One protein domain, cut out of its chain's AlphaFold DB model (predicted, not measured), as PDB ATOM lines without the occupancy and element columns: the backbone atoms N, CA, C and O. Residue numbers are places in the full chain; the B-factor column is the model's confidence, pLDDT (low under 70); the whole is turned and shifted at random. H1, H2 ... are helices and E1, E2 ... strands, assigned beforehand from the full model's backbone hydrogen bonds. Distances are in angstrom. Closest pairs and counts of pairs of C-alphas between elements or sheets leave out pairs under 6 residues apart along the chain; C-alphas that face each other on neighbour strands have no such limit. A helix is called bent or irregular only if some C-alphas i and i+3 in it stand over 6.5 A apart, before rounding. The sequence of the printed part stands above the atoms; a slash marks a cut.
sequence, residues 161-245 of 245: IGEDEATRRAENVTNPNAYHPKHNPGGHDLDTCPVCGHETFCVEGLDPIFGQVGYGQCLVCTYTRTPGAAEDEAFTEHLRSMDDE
ATOM      1  N   ILE A 161      18.475 -16.728 -15.969       94.62
ATOM      2  CA  ILE A 161      19.454 -17.788 -16.254       94.62
ATOM      3  C   ILE A 161      18.787 -19.035 -16.844       94.62
ATOM      4  O   ILE A 161      19.412 -19.717 -17.652       94.62
ATOM      5  N   GLY A 162      17.522 -19.290 -16.502       94.12
ATOM      6  CA  GLY A 162      16.786 -20.486 -16.900       94.12
ATOM      7  C   GLY A 162      17.095 -21.709 -16.027       94.12
ATOM      8  O   GLY A 162      18.129 -21.789 -15.363       94.12
ATOM      9  N   GLU A 163      16.177 -22.676 -16.037       92.69
ATOM     10  CA  GLU A 163      16.209 -23.869 -15.175       92.69
ATOM     11  C   GLU A 163      17.402 -24.795 -15.469       92.69
ATOM     12  O   GLU A 163      18.082 -25.239 -14.542       92.69
ATOM     13  N   ASP A 164      17.724 -25.011 -16.749       95.06
ATOM     14  CA  ASP A 164      18.861 -25.842 -17.170       95.06
ATOM     15  C   ASP A 164      20.195 -25.307 -16.619       95.06
ATOM     16  O   ASP A 164      21.038 -26.056 -16.121       95.06
ATOM     17  N   GLU A 165      20.392 -23.988 -16.678       95.31
ATOM     18  CA  GLU A 165      21.594 -23.334 -16.160       95.31
ATOM     19  C   GLU A 165      21.620 -23.336 -14.628       95.31
ATOM     20  O   GLU A 165      22.688 -23.517 -14.037       95.31
ATOM     21  N   ALA A 166      20.467 -23.160 -13.975       93.75
ATOM     22  CA  ALA A 166      20.358 -23.253 -12.523       93.75
ATOM     23  C   ALA A 166      20.739 -24.657 -12.026       93.75
ATOM     24  O   ALA A 166      21.557 -24.775 -11.113       93.75
ATOM     25  N   THR A 167      20.246 -25.704 -12.694       95.31
ATOM     26  CA  THR A 167      20.566 -27.104 -12.379       95.31
ATOM     27  C   THR A 167      22.044 -27.388 -12.616       95.31
ATOM     28  O   THR A 167      22.729 -27.892 -11.726       95.31
ATOM     29  N   ARG A 168      22.594 -26.966 -13.763       96.06
ATOM     30  CA  ARG A 168      24.030 -27.109 -14.045       96.06
ATOM     31  C   ARG A 168      24.889 -26.450 -12.964       96.06
ATOM     32  O   ARG A 168      25.939 -26.978 -12.607       96.06
ATOM     33  N   ARG A 169      24.492 -25.284 -12.447       93.50
ATOM     34  CA  ARG A 169      25.215 -24.622 -11.349       93.50
ATOM     35  C   ARG A 169      25.062 -25.358 -10.028       93.50
ATOM     36  O   ARG A 169      26.052 -25.462  -9.314       93.50
ATOM     37  N   ALA A 170      23.868 -25.863  -9.729       94.12
ATOM     38  CA  ALA A 170      23.611 -26.641  -8.525       94.12
ATOM     39  C   ALA A 170      24.478 -27.909  -8.478       94.12
ATOM     40  O   ALA A 170      25.122 -28.163  -7.470       94.12
ATOM     41  N   GLU A 171      24.597 -28.641  -9.587       93.69
ATOM     42  CA  GLU A 171      25.428 -29.854  -9.671       93.69
ATOM     43  C   GLU A 171      26.931 -29.584  -9.504       93.69
ATOM     44  O   GLU A 171      27.682 -30.462  -9.082       93.69
ATOM     45  N   ASN A 172      27.387 -28.378  -9.852       93.19
ATOM     46  CA  ASN A 172      28.800 -27.994  -9.807       93.19
ATOM     47  C   ASN A 172      29.140 -27.089  -8.613       93.19
ATOM     48  O   ASN A 172      30.243 -26.535  -8.550       93.19
ATOM     49  N   VAL A 173      28.201 -26.893  -7.688       92.50
ATOM     50  CA  VAL A 173      28.406 -26.017  -6.539       92.50
ATOM     51  C   VAL A 173      29.467 -26.613  -5.612       92.50
ATOM     52  O   VAL A 173      29.497 -27.811  -5.343       92.50
ATOM     53  N   THR A 174      30.375 -25.775  -5.119       92.38
ATOM     54  CA  THR A 174      31.327 -26.153  -4.067       92.38
ATOM     55  C   THR A 174      31.001 -25.334  -2.838       92.38
ATOM     56  O   THR A 174      30.947 -24.111  -2.938       92.38
ATOM     57  N   ASN A 175      30.795 -25.990  -1.697       91.75
ATOM     58  CA  ASN A 175      30.499 -25.312  -0.442       91.75
ATOM     59  C   ASN A 175      31.759 -24.616   0.111       91.75
ATOM     60  O   ASN A 175      32.679 -25.307   0.562       91.75
ATOM     61  N   PRO A 176      31.830 -23.272   0.104       89.56
ATOM     62  CA  PRO A 176      32.975 -22.556   0.652       89.56
ATOM     63  C   PRO A 176      32.986 -22.562   2.186       89.56
ATOM     64  O   PRO A 176      34.054 -22.396   2.772       89.56
ATOM     65  N   ASN A 177      31.833 -22.774   2.831       89.19
ATOM     66  CA  ASN A 177      31.687 -22.807   4.285       89.19
ATOM     67  C   ASN A 177      31.547 -24.233   4.840       89.19
ATOM     68  O   ASN A 177      31.043 -24.424   5.945       89.19
ATOM     69  N   ALA A 178      32.022 -25.237   4.097       88.56
ATOM     70  CA  ALA A 178      31.993 -26.621   4.547       88.56
ATOM     71  C   ALA A 178      32.730 -26.793   5.883       88.56
ATOM     72  O   ALA A 178      33.767 -26.161   6.140       88.56
ATOM     73  N   TYR A 179      32.212 -27.691   6.720       87.88
ATOM     74  CA  TYR A 179      32.848 -28.046   7.982       87.88
ATOM     75  C   TYR A 179      34.272 -28.571   7.756       87.88
ATOM     76  O   TYR A 179      34.514 -29.499   6.980       87.88
ATOM     77  N   HIS A 180      35.232 -28.011   8.491       87.31
ATOM     78  CA  HIS A 180      36.598 -28.513   8.535       87.31
ATOM     79  C   HIS A 180      37.153 -28.466   9.967       87.31
ATOM     80  O   HIS A 180      37.396 -27.369  10.478       87.31
ATOM     81  N   PRO A 181      37.509 -29.608  10.593       85.56
ATOM     82  CA  PRO A 181      37.891 -29.680  12.010       85.56
ATOM     83  C   PRO A 181      38.991 -28.709  12.468       85.56
ATOM     84  O   PRO A 181      39.056 -28.354  13.640       85.56
ATOM     85  N   LYS A 182      39.890 -28.300  11.563       85.62
ATOM     86  CA  LYS A 182      41.019 -27.397  11.869       85.62
ATOM     87  C   LYS A 182      40.902 -25.989  11.294       85.62
ATOM     88  O   LYS A 182      41.643 -25.112  11.720       85.62
ATOM     89  N   HIS A 183      40.064 -25.795  10.281       85.62
ATOM     90  CA  HIS A 183      40.052 -24.558   9.483       85.62
ATOM     91  C   HIS A 183      38.690 -23.875   9.521       85.62
ATOM     92  O   HIS A 183      38.638 -22.656   9.441       85.62
ATOM     93  N   ASN A 184      37.622 -24.652   9.703       85.31
ATOM     94  CA  ASN A 184      36.267 -24.160   9.839       85.31
ATOM     95  C   ASN A 184      35.424 -25.107  10.718       85.31
ATOM     96  O   ASN A 184      34.569 -25.835  10.212       85.31
ATOM     97  N   PRO A 185      35.696 -25.182  12.032       84.12
ATOM     98  CA  PRO A 185      34.974 -26.089  12.922       84.12
ATOM     99  C   PRO A 185      33.506 -25.685  13.140       84.12
ATOM    100  O   PRO A 185      32.751 -26.478  13.686       84.12
ATOM    101  N   GLY A 186      33.110 -24.474  12.738       82.50
ATOM    102  CA  GLY A 186      31.717 -24.016  12.715       82.50
ATOM    103  C   GLY A 186      31.104 -24.022  11.316       82.50
ATOM    104  O   GLY A 186      30.090 -23.375  11.112       82.50
ATOM    105  N   GLY A 187      31.743 -24.679  10.343       87.62
ATOM    106  CA  GLY A 187      31.194 -24.791   8.999       87.62
ATOM    107  C   GLY A 187      29.944 -25.660   8.969       87.62
ATOM    108  O   GLY A 187      29.772 -26.552   9.802       87.62
ATOM    109  N   HIS A 188      29.104 -25.411   7.976       88.75
ATOM    110  CA  HIS A 188      27.829 -26.083   7.777       88.75
ATOM    111  C   HIS A 188      27.786 -26.692   6.378       88.75
ATOM    112  O   HIS A 188      28.423 -26.180   5.452       88.75
ATOM    113  N   ASP A 189      27.047 -27.789   6.225       91.00
ATOM    114  CA  ASP A 189      26.732 -28.330   4.906       91.00
ATOM    115  C   ASP A 189      25.792 -27.379   4.146       91.00
ATOM    116  O   ASP A 189      25.257 -26.421   4.714       91.00
ATOM    117  N   LEU A 190      25.658 -27.589   2.834       93.62
ATOM    118  CA  LEU A 190      24.708 -26.802   2.052       93.62
ATOM    119  C   LEU A 190      23.293 -27.183   2.460       93.62
ATOM    120  O   LEU A 190      23.003 -28.350   2.696       93.62
ATOM    121  N   ASP A 191      22.420 -26.189   2.494       93.69
ATOM    122  CA  ASP A 191      21.004 -26.386   2.752       93.69
ATOM    123  C   ASP A 191      20.186 -26.164   1.473       93.69
ATOM    124  O   ASP A 191      20.660 -25.631   0.456       93.69
ATOM    125  N   THR A 192      18.929 -26.588   1.504       95.88
ATOM    126  CA  THR A 192      17.983 -26.383   0.415       95.88
ATOM    127  C   THR A 192      17.605 -24.911   0.340       95.88
ATOM    128  O   THR A 192      17.049 -24.331   1.268       95.88
ATOM    129  N   CYS A 193      17.883 -24.277  -0.798       95.75
ATOM    130  CA  CYS A 193      17.468 -22.900  -1.007       95.75
ATOM    131  C   CYS A 193      15.940 -22.830  -1.188       95.75
ATOM    132  O   CYS A 193      15.421 -23.479  -2.099       95.75
ATOM    133  N   PRO A 194      15.220 -21.977  -0.434       93.69
ATOM    134  CA  PRO A 194      13.761 -21.880  -0.530       93.69
ATOM    135  C   PRO A 194      13.271 -21.280  -1.857       93.69
ATOM    136  O   PRO A 194      12.104 -21.418  -2.204       93.69
ATOM    137  N   VAL A 195      14.153 -20.614  -2.617       95.19
ATOM    138  CA  VAL A 195      13.791 -19.955  -3.883       95.19
ATOM    139  C   VAL A 195      14.005 -20.870  -5.089       95.19
ATOM    140  O   VAL A 195      13.126 -20.967  -5.938       95.19
ATOM    141  N   CYS A 196      15.166 -21.530  -5.204       94.31
ATOM    142  CA  CYS A 196      15.452 -22.415  -6.343       94.31
ATOM    143  C   CYS A 196      15.222 -23.904  -6.058       94.31
ATOM    144  O   CYS A 196      15.258 -24.696  -6.990       94.31
ATOM    145  N   GLY A 197      15.030 -24.301  -4.798       93.69
ATOM    146  CA  GLY A 197      14.796 -25.693  -4.404       93.69
ATOM    147  C   GLY A 197      16.024 -26.609  -4.466       93.69
ATOM    148  O   GLY A 197      15.902 -27.796  -4.187       93.69
ATOM    149  N   HIS A 198      17.205 -26.093  -4.818       95.06
ATOM    150  CA  HIS A 198      18.445 -26.874  -4.850       95.06
ATOM    151  C   HIS A 198      19.222 -26.765  -3.530       95.06
ATOM    152  O   HIS A 198      19.266 -25.687  -2.928       95.06
ATOM    153  N   GLU A 199      19.919 -27.838  -3.142       95.75
ATOM    154  CA  GLU A 199      20.841 -27.918  -1.993       95.75
ATOM    155  C   GLU A 199      22.119 -27.093  -2.247       95.75
ATOM    156  O   GLU A 199      23.188 -27.586  -2.596       95.75
ATOM    157  N   THR A 200      21.960 -25.772  -2.213       95.69
ATOM    158  CA  THR A 200      22.925 -24.774  -2.707       95.69
ATOM    159  C   THR A 200      23.000 -23.543  -1.811       95.69
ATOM    160  O   THR A 200      23.715 -22.581  -2.120       95.69
ATOM    161  N   PHE A 201      22.247 -23.544  -0.712       96.62
ATOM    162  CA  PHE A 201      22.250 -22.481   0.271       96.62
ATOM    163  C   PHE A 201      23.458 -22.648   1.190       96.62
ATOM    164  O   PHE A 201      23.566 -23.615   1.935       96.62
ATOM    165  N   CYS A 202      24.401 -21.715   1.104       95.75
ATOM    166  CA  CYS A 202      25.574 -21.688   1.960       95.75
ATOM    167  C   CYS A 202      25.191 -21.053   3.294       95.75
ATOM    168  O   CYS A 202      25.050 -19.832   3.382       95.75
ATOM    169  N   VAL A 203      25.023 -21.891   4.318       94.62
ATOM    170  CA  VAL A 203      24.738 -21.456   5.687       94.62
ATOM    171  C   VAL A 203      26.009 -20.867   6.287       94.62
ATOM    172  O   VAL A 203      27.018 -21.560   6.393       94.62
ATOM    173  N   GLU A 204      25.973 -19.593   6.664       91.25
ATOM    174  CA  GLU A 204      27.082 -18.881   7.318       91.25
ATOM    175  C   GLU A 204      27.001 -18.976   8.844       91.25
ATOM    176  O   GLU A 204      28.024 -18.958   9.529       91.25
ATOM    177  N   GLY A 205      25.788 -19.127   9.366       89.06
ATOM    178  CA  GLY A 205      25.509 -19.379  10.768       89.06
ATOM    179  C   GLY A 205      24.036 -19.706  10.975       89.06
ATOM    180  O   GLY A 205      23.233 -19.632  10.047       89.06
ATOM    181  N   LEU A 206      23.693 -20.083  12.202       88.31
ATOM    182  CA  LEU A 206      22.327 -20.415  12.603       88.31
ATOM    183  C   LEU A 206      21.693 -19.253  13.365       88.31
ATOM    184  O   LEU A 206      22.408 -18.437  13.957       88.31
ATOM    185  N   ASP A 207      20.363 -19.193  13.359       84.31
ATOM    186  CA  ASP A 207      19.616 -18.249  14.179       84.31
ATOM    187  C   ASP A 207      20.032 -18.392  15.663       84.31
ATOM    188  O   ASP A 207      20.233 -19.502  16.164       84.31
ATOM    189  N   PRO A 208      20.231 -17.281  16.387       74.06
ATOM    190  CA  PRO A 208      20.787 -17.321  17.736       74.06
ATOM    191  C   PRO A 208      19.798 -17.802  18.808       74.06
ATOM    192  O   PRO A 208      20.218 -18.026  19.944       74.06
ATOM    193  N   ILE A 209      18.505 -17.913  18.491       78.00
ATOM    194  CA  ILE A 209      17.445 -18.169  19.474       78.00
ATOM    195  C   ILE A 209      17.150 -19.665  19.586       78.00
ATOM    196  O   ILE A 209      17.197 -20.224  20.684       78.00
ATOM    197  N   PHE A 210      16.867 -20.310  18.460       76.44
ATOM    198  CA  PHE A 210      16.510 -21.721  18.359       76.44
ATOM    199  C   PHE A 210      17.635 -22.556  17.743       76.44
ATOM    200  O   PHE A 210      17.729 -23.749  18.038       76.44
ATOM    201  N   GLY A 211      18.512 -21.947  16.937       83.25
ATOM    202  CA  GLY A 211      19.605 -22.646  16.262       83.25
ATOM    203  C   GLY A 211      19.112 -23.678  15.247       83.25
ATOM    204  O   GLY A 211      19.756 -24.711  15.067       83.25
ATOM    205  N   GLN A 212      17.951 -23.431  14.641       82.62
ATOM    206  CA  GLN A 212      17.265 -24.332  13.715       82.62
ATOM    207  C   GLN A 212      17.384 -23.855  12.269       82.62
ATOM    208  O   GLN A 212      17.606 -24.675  11.380       82.62
ATOM    209  N   VAL A 213      17.308 -22.544  12.032       89.44
ATOM    210  CA  VAL A 213      17.299 -21.966  10.685       89.44
ATOM    211  C   VAL A 213      18.629 -21.282  10.397       89.44
ATOM    212  O   VAL A 213      19.095 -20.418  11.139       89.44
ATOM    213  N   GLY A 214      19.259 -21.658   9.284       91.62
ATOM    214  CA  GLY A 214      20.500 -21.044   8.822       91.62
ATOM    215  C   GLY A 214      20.280 -19.714   8.099       91.62
ATOM    216  O   GLY A 214      19.413 -19.621   7.229       91.62
ATOM    217  N   TYR A 215      21.107 -18.709   8.391       94.38
ATOM    218  CA  TYR A 215      21.258 -17.502   7.572       94.38
ATOM    219  C   TYR A 215      22.482 -17.618   6.655       94.38
ATOM    220  O   TYR A 215      23.418 -18.372   6.927       94.38
ATOM    221  N   GLY A 216      22.483 -16.872   5.551       95.00
ATOM    222  CA  GLY A 216      23.534 -16.964   4.539       95.00
ATOM    223  C   GLY A 216      23.020 -16.684   3.134       95.00
ATOM    224  O   GLY A 216      22.096 -15.888   2.941       95.00
ATOM    225  N   GLN A 217      23.622 -17.328   2.134       97.00
ATOM    226  CA  GLN A 217      23.343 -17.029   0.732       97.00
ATOM    227  C   GLN A 217      23.314 -18.275  -0.160       97.00
ATOM    228  O   GLN A 217      24.166 -19.155  -0.085       97.00
ATOM    229  N   CYS A 218      22.373 -18.306  -1.103       97.00
ATOM    230  CA  CYS A 218      22.344 -19.272  -2.188       97.00
ATOM    231  C   CYS A 218      23.411 -18.971  -3.243       97.00
ATOM    232  O   CYS A 218      23.435 -17.899  -3.859       97.00
ATOM    233  N   LEU A 219      24.244 -19.973  -3.511       96.00
ATOM    234  CA  LEU A 219      25.332 -19.903  -4.485       96.00
ATOM    235  C   LEU A 219      24.840 -19.976  -5.943       96.00
ATOM    236  O   LEU A 219      25.611 -19.711  -6.866       96.00
ATOM    237  N   VAL A 220      23.560 -20.303  -6.165       95.25
ATOM    238  CA  VAL A 220      22.944 -20.394  -7.500       95.25
ATOM    239  C   VAL A 220      22.077 -19.181  -7.811       95.25
ATOM    240  O   VAL A 220      22.361 -18.459  -8.767       95.25
ATOM    241  N   CYS A 221      21.021 -18.948  -7.027       95.31
ATOM    242  CA  CYS A 221      20.028 -17.910  -7.313       95.31
ATOM    243  C   CYS A 221      20.334 -16.560  -6.664       95.31
ATOM    244  O   CYS A 221      19.588 -15.610  -6.875       95.31
ATOM    245  N   THR A 222      21.416 -16.454  -5.884       95.06
ATOM    246  CA  THR A 222      21.826 -15.240  -5.155       95.06
ATOM    247  C   THR A 222      20.868 -14.779  -4.053       95.06
ATOM    248  O   THR A 222      21.034 -13.682  -3.529       95.06
ATOM    249  N   TYR A 223      19.891 -15.607  -3.669       97.62
ATOM    250  CA  TYR A 223      19.055 -15.346  -2.498       97.62
ATOM    251  C   TYR A 223      19.921 -15.232  -1.243       97.62
ATOM    252  O   TYR A 223      20.681 -16.146  -0.944       97.62
ATOM    253  N   THR A 224      19.781 -14.135  -0.513       97.12
ATOM    254  CA  THR A 224      20.399 -13.920   0.800       97.12
ATOM    255  C   THR A 224      19.316 -13.909   1.871       97.12
ATOM    256  O   THR A 224      18.371 -13.127   1.745       97.12
ATOM    257  N   ARG A 225      19.497 -14.710   2.924       95.88
ATOM    258  CA  ARG A 225      18.714 -14.667   4.164       95.88
ATOM    259  C   ARG A 225      19.560 -14.002   5.244       95.88
ATOM    260  O   ARG A 225      20.678 -14.447   5.508       95.88
ATOM    261  N   THR A 226      19.052 -12.933   5.846       92.94
ATOM    262  CA  THR A 226      19.733 -12.240   6.950       92.94
ATOM    263  C   THR A 226      19.508 -12.978   8.276       92.94
ATOM    264  O   THR A 226      18.564 -13.764   8.374       92.94
ATOM    265  N   PRO A 227      20.320 -12.728   9.322       90.25
ATOM    266  CA  PRO A 227      20.082 -13.309  10.644       90.25
ATOM    267  C   PRO A 227      18.676 -13.021  11.187       90.25
ATOM    268  O   PRO A 227      18.012 -13.940  11.647       90.25
ATOM    269  N   GLY A 228      18.179 -11.786  11.046       88.38
ATOM    270  CA  GLY A 228      16.824 -11.430  11.489       88.38
ATOM    271  C   GLY A 228      15.717 -12.149  10.711       88.38
ATOM    272  O   GLY A 228      14.707 -12.526  11.289       88.38
ATOM    273  N   ALA A 229      15.917 -12.406   9.413       91.50
ATOM    274  CA  ALA A 229      14.978 -13.210   8.632       91.50
ATOM    275  C   ALA A 229      14.994 -14.691   9.058       91.50
ATOM    276  O   ALA A 229      13.944 -15.324   9.107       91.50
ATOM    277  N   ALA A 230      16.169 -15.230   9.402       92.00
ATOM    278  CA  ALA A 230      16.289 -16.580   9.947       92.00
ATOM    279  C   ALA A 230      15.643 -16.709  11.337       92.00
ATOM    280  O   ALA A 230      15.001 -17.717  11.603       92.00
ATOM    281  N   GLU A 231      15.757 -15.691  12.196       89.19
ATOM    282  CA  GLU A 231      15.057 -15.639  13.489       89.19
ATOM    283  C   GLU A 231      13.529 -15.670  13.319       89.19
ATOM    284  O   GLU A 231      12.855 -16.461  13.979       89.19
ATOM    285  N   ASP A 232      12.985 -14.860  12.404       87.81
ATOM    286  CA  ASP A 232      11.546 -14.835  12.099       87.81
ATOM    287  C   ASP A 232      11.043 -16.183  11.542       87.81
ATOM    288  O   ASP A 232       9.958 -16.661  11.903       87.81
ATOM    289  N   GLU A 233      11.827 -16.821  10.669       89.62
ATOM    290  CA  GLU A 233      11.512 -18.139  10.111       89.62
ATOM    291  C   GLU A 233      11.566 -19.226  11.191       89.62
ATOM    292  O   GLU A 233      10.603 -19.979  11.334       89.62
ATOM    293  N   ALA A 234      12.611 -19.238  12.024       88.31
ATOM    294  CA  ALA A 234      12.749 -20.170  13.142       88.31
ATOM    295  C   ALA A 234      11.605 -20.024  14.153       88.31
ATOM    296  O   ALA A 234      11.047 -21.016  14.624       88.31
ATOM    297  N   PHE A 235      11.189 -18.790  14.451       86.75
ATOM    298  CA  PHE A 235      10.031 -18.538  15.305       86.75
ATOM    299  C   PHE A 235       8.737 -19.098  14.697       86.75
ATOM    300  O   PHE A 235       7.937 -19.726  15.392       86.75
ATOM    301  N   THR A 236       8.542 -18.924  13.388       86.19
ATOM    302  CA  THR A 236       7.376 -19.462  12.671       86.19
ATOM    303  C   THR A 236       7.366 -20.994  12.661       86.19
ATOM    304  O   THR A 236       6.310 -21.602  12.848       86.19
ATOM    305  N   GLU A 237       8.519 -21.634  12.460       84.81
ATOM    306  CA  GLU A 237       8.661 -23.093  12.538       84.81
ATOM    307  C   GLU A 237       8.389 -23.619  13.947       84.81
ATOM    308  O   GLU A 237       7.661 -24.601  14.107       84.81
ATOM    309  N   HIS A 238       8.893 -22.927  14.970       83.94
ATOM    310  CA  HIS A 238       8.633 -23.282  16.358       83.94
ATOM    311  C   HIS A 238       7.134 -23.253  16.680       83.94
ATOM    312  O   HIS A 238       6.618 -24.221  17.237       83.94
ATOM    313  N   LEU A 239       6.413 -22.206  16.263       82.62
ATOM    314  CA  LEU A 239       4.959 -22.133  16.444       82.62
ATOM    315  C   LEU A 239       4.232 -23.299  15.762       82.62
ATOM    316  O   LEU A 239       3.366 -23.913  16.377       82.62
ATOM    317  N   ARG A 240       4.619 -23.661  14.532       82.88
ATOM    318  CA  ARG A 240       4.033 -24.819  13.832       82.88
ATOM    319  C   ARG A 240       4.275 -26.127  14.581       82.88
ATOM    320  O   ARG A 240       3.370 -26.943  14.669       82.88
ATOM    321  N   SER A 241       5.466 -26.305  15.153       78.12
ATOM    322  CA  SER A 241       5.791 -27.511  15.925       78.12
ATOM    323  C   SER A 241       4.956 -27.661  17.199       78.12
ATOM    324  O   SER A 241       4.755 -28.782  17.653       78.12
ATOM    325  N   MET A 242       4.451 -26.555  17.758       78.31
ATOM    326  CA  MET A 242       3.594 -26.565  18.948       78.31
ATOM    327  C   MET A 242       2.129 -26.889  18.632       78.31
ATOM    328  O   MET A 242       1.427 -27.376  19.511       78.31
ATOM    329  N   ASP A 243       1.663 -26.614  17.410       73.06
ATOM    330  CA  ASP A 243       0.290 -26.918  16.981       73.06
ATOM    331  C   ASP A 243       0.096 -28.410  16.631       73.06
ATOM    332  O   ASP A 243      -1.039 -28.892  16.589       73.06
ATOM    333  N   ASP A 244       1.193 -29.136  16.382       65.19
ATOM    334  CA  ASP A 244       1.206 -30.559  16.018       65.19
ATOM    335  C   ASP A 244       1.329 -31.518  17.237       65.19
ATOM    336  O   ASP A 244       1.261 -32.741  17.055       65.19
ATOM    337  N   GLU A 245       1.487 -30.993  18.464       50.62
ATOM    338  CA  GLU A 245       1.506 -31.744  19.745       50.62
ATOM    339  C   GLU A 245       0.134 -31.797  20.448       50.62
ATOM    340  O   GLU A 245      -0.216 -32.893  20.959       50.62
TER     341      GLU A 245
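This is residues 161 to 245 of the 245 residues of an uncharacterized protein of Streptomyces sp. 5112.2 (UniProt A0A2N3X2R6). What does the model look like? A small, bent three-stranded sheet stands between two helices at far ends: H1 only grazes it, while H2 begins beside E3 and runs outward until residues 239 to 245 stick out free. What is it made of? The printed part has 85 residues, under half in named elements, in the order H1, E1, E2, E3, H2, a mixed class; the sheet, E1 - E2 - E3, is all antiparallel. How spread is it? It is only just compact, close to loose, with a radius of gyration of the C-alphas of 14.2 A and spans of 40 by 36 by 22 A.

How is the sheet joined? E1, residues 190 to 192, E2, residues 199 to 206, and E3, residues 214 to 218, form a meander, each strand the antiparallel neighbour of the one before. N 191 and O 201 are 2.9 A apart, N 202 and O 217 2.8 A, both within hydrogen-bond range; E2 bends by 60 degrees at residue 202. Where are the helices? H2, residues 227 to 243, is on the sheet at its level, height 2.5 A on a local plane fitted to just 6 C-alphas; its closest C-alpha pair with E3 is Pro 227 and Tyr 215, 5.3 A. H1, residues 163 to 171, only grazes the sheet with residues 169 to 171, its closest C-alpha pair with E2 being Ala 170 and Thr 200, 6.1 A. H1 and H2 are apart; in both, every O i to N i+4 pair is within hydrogen-bond range.

Where does H1 begin? C-alpha 163 is at (16.209, -23.869, -15.175), and H1 is 12.3 A long. How long are the others? E1 measures 6.9 A, E2 16.5 A, E3 11.3 A and H2 24.8 A, ending with C-alpha 243 at (0.290, -26.918, 16.981).

How large is it? The two C-alphas farthest apart, those of Ile 161 and Glu 245, are 42.6 A apart. Is anything cut, long or uncertain? The printed part has no cut, the link from H1 to E1 is long at 18 residues, and pLDDT is under 70 at residues 244 to 245.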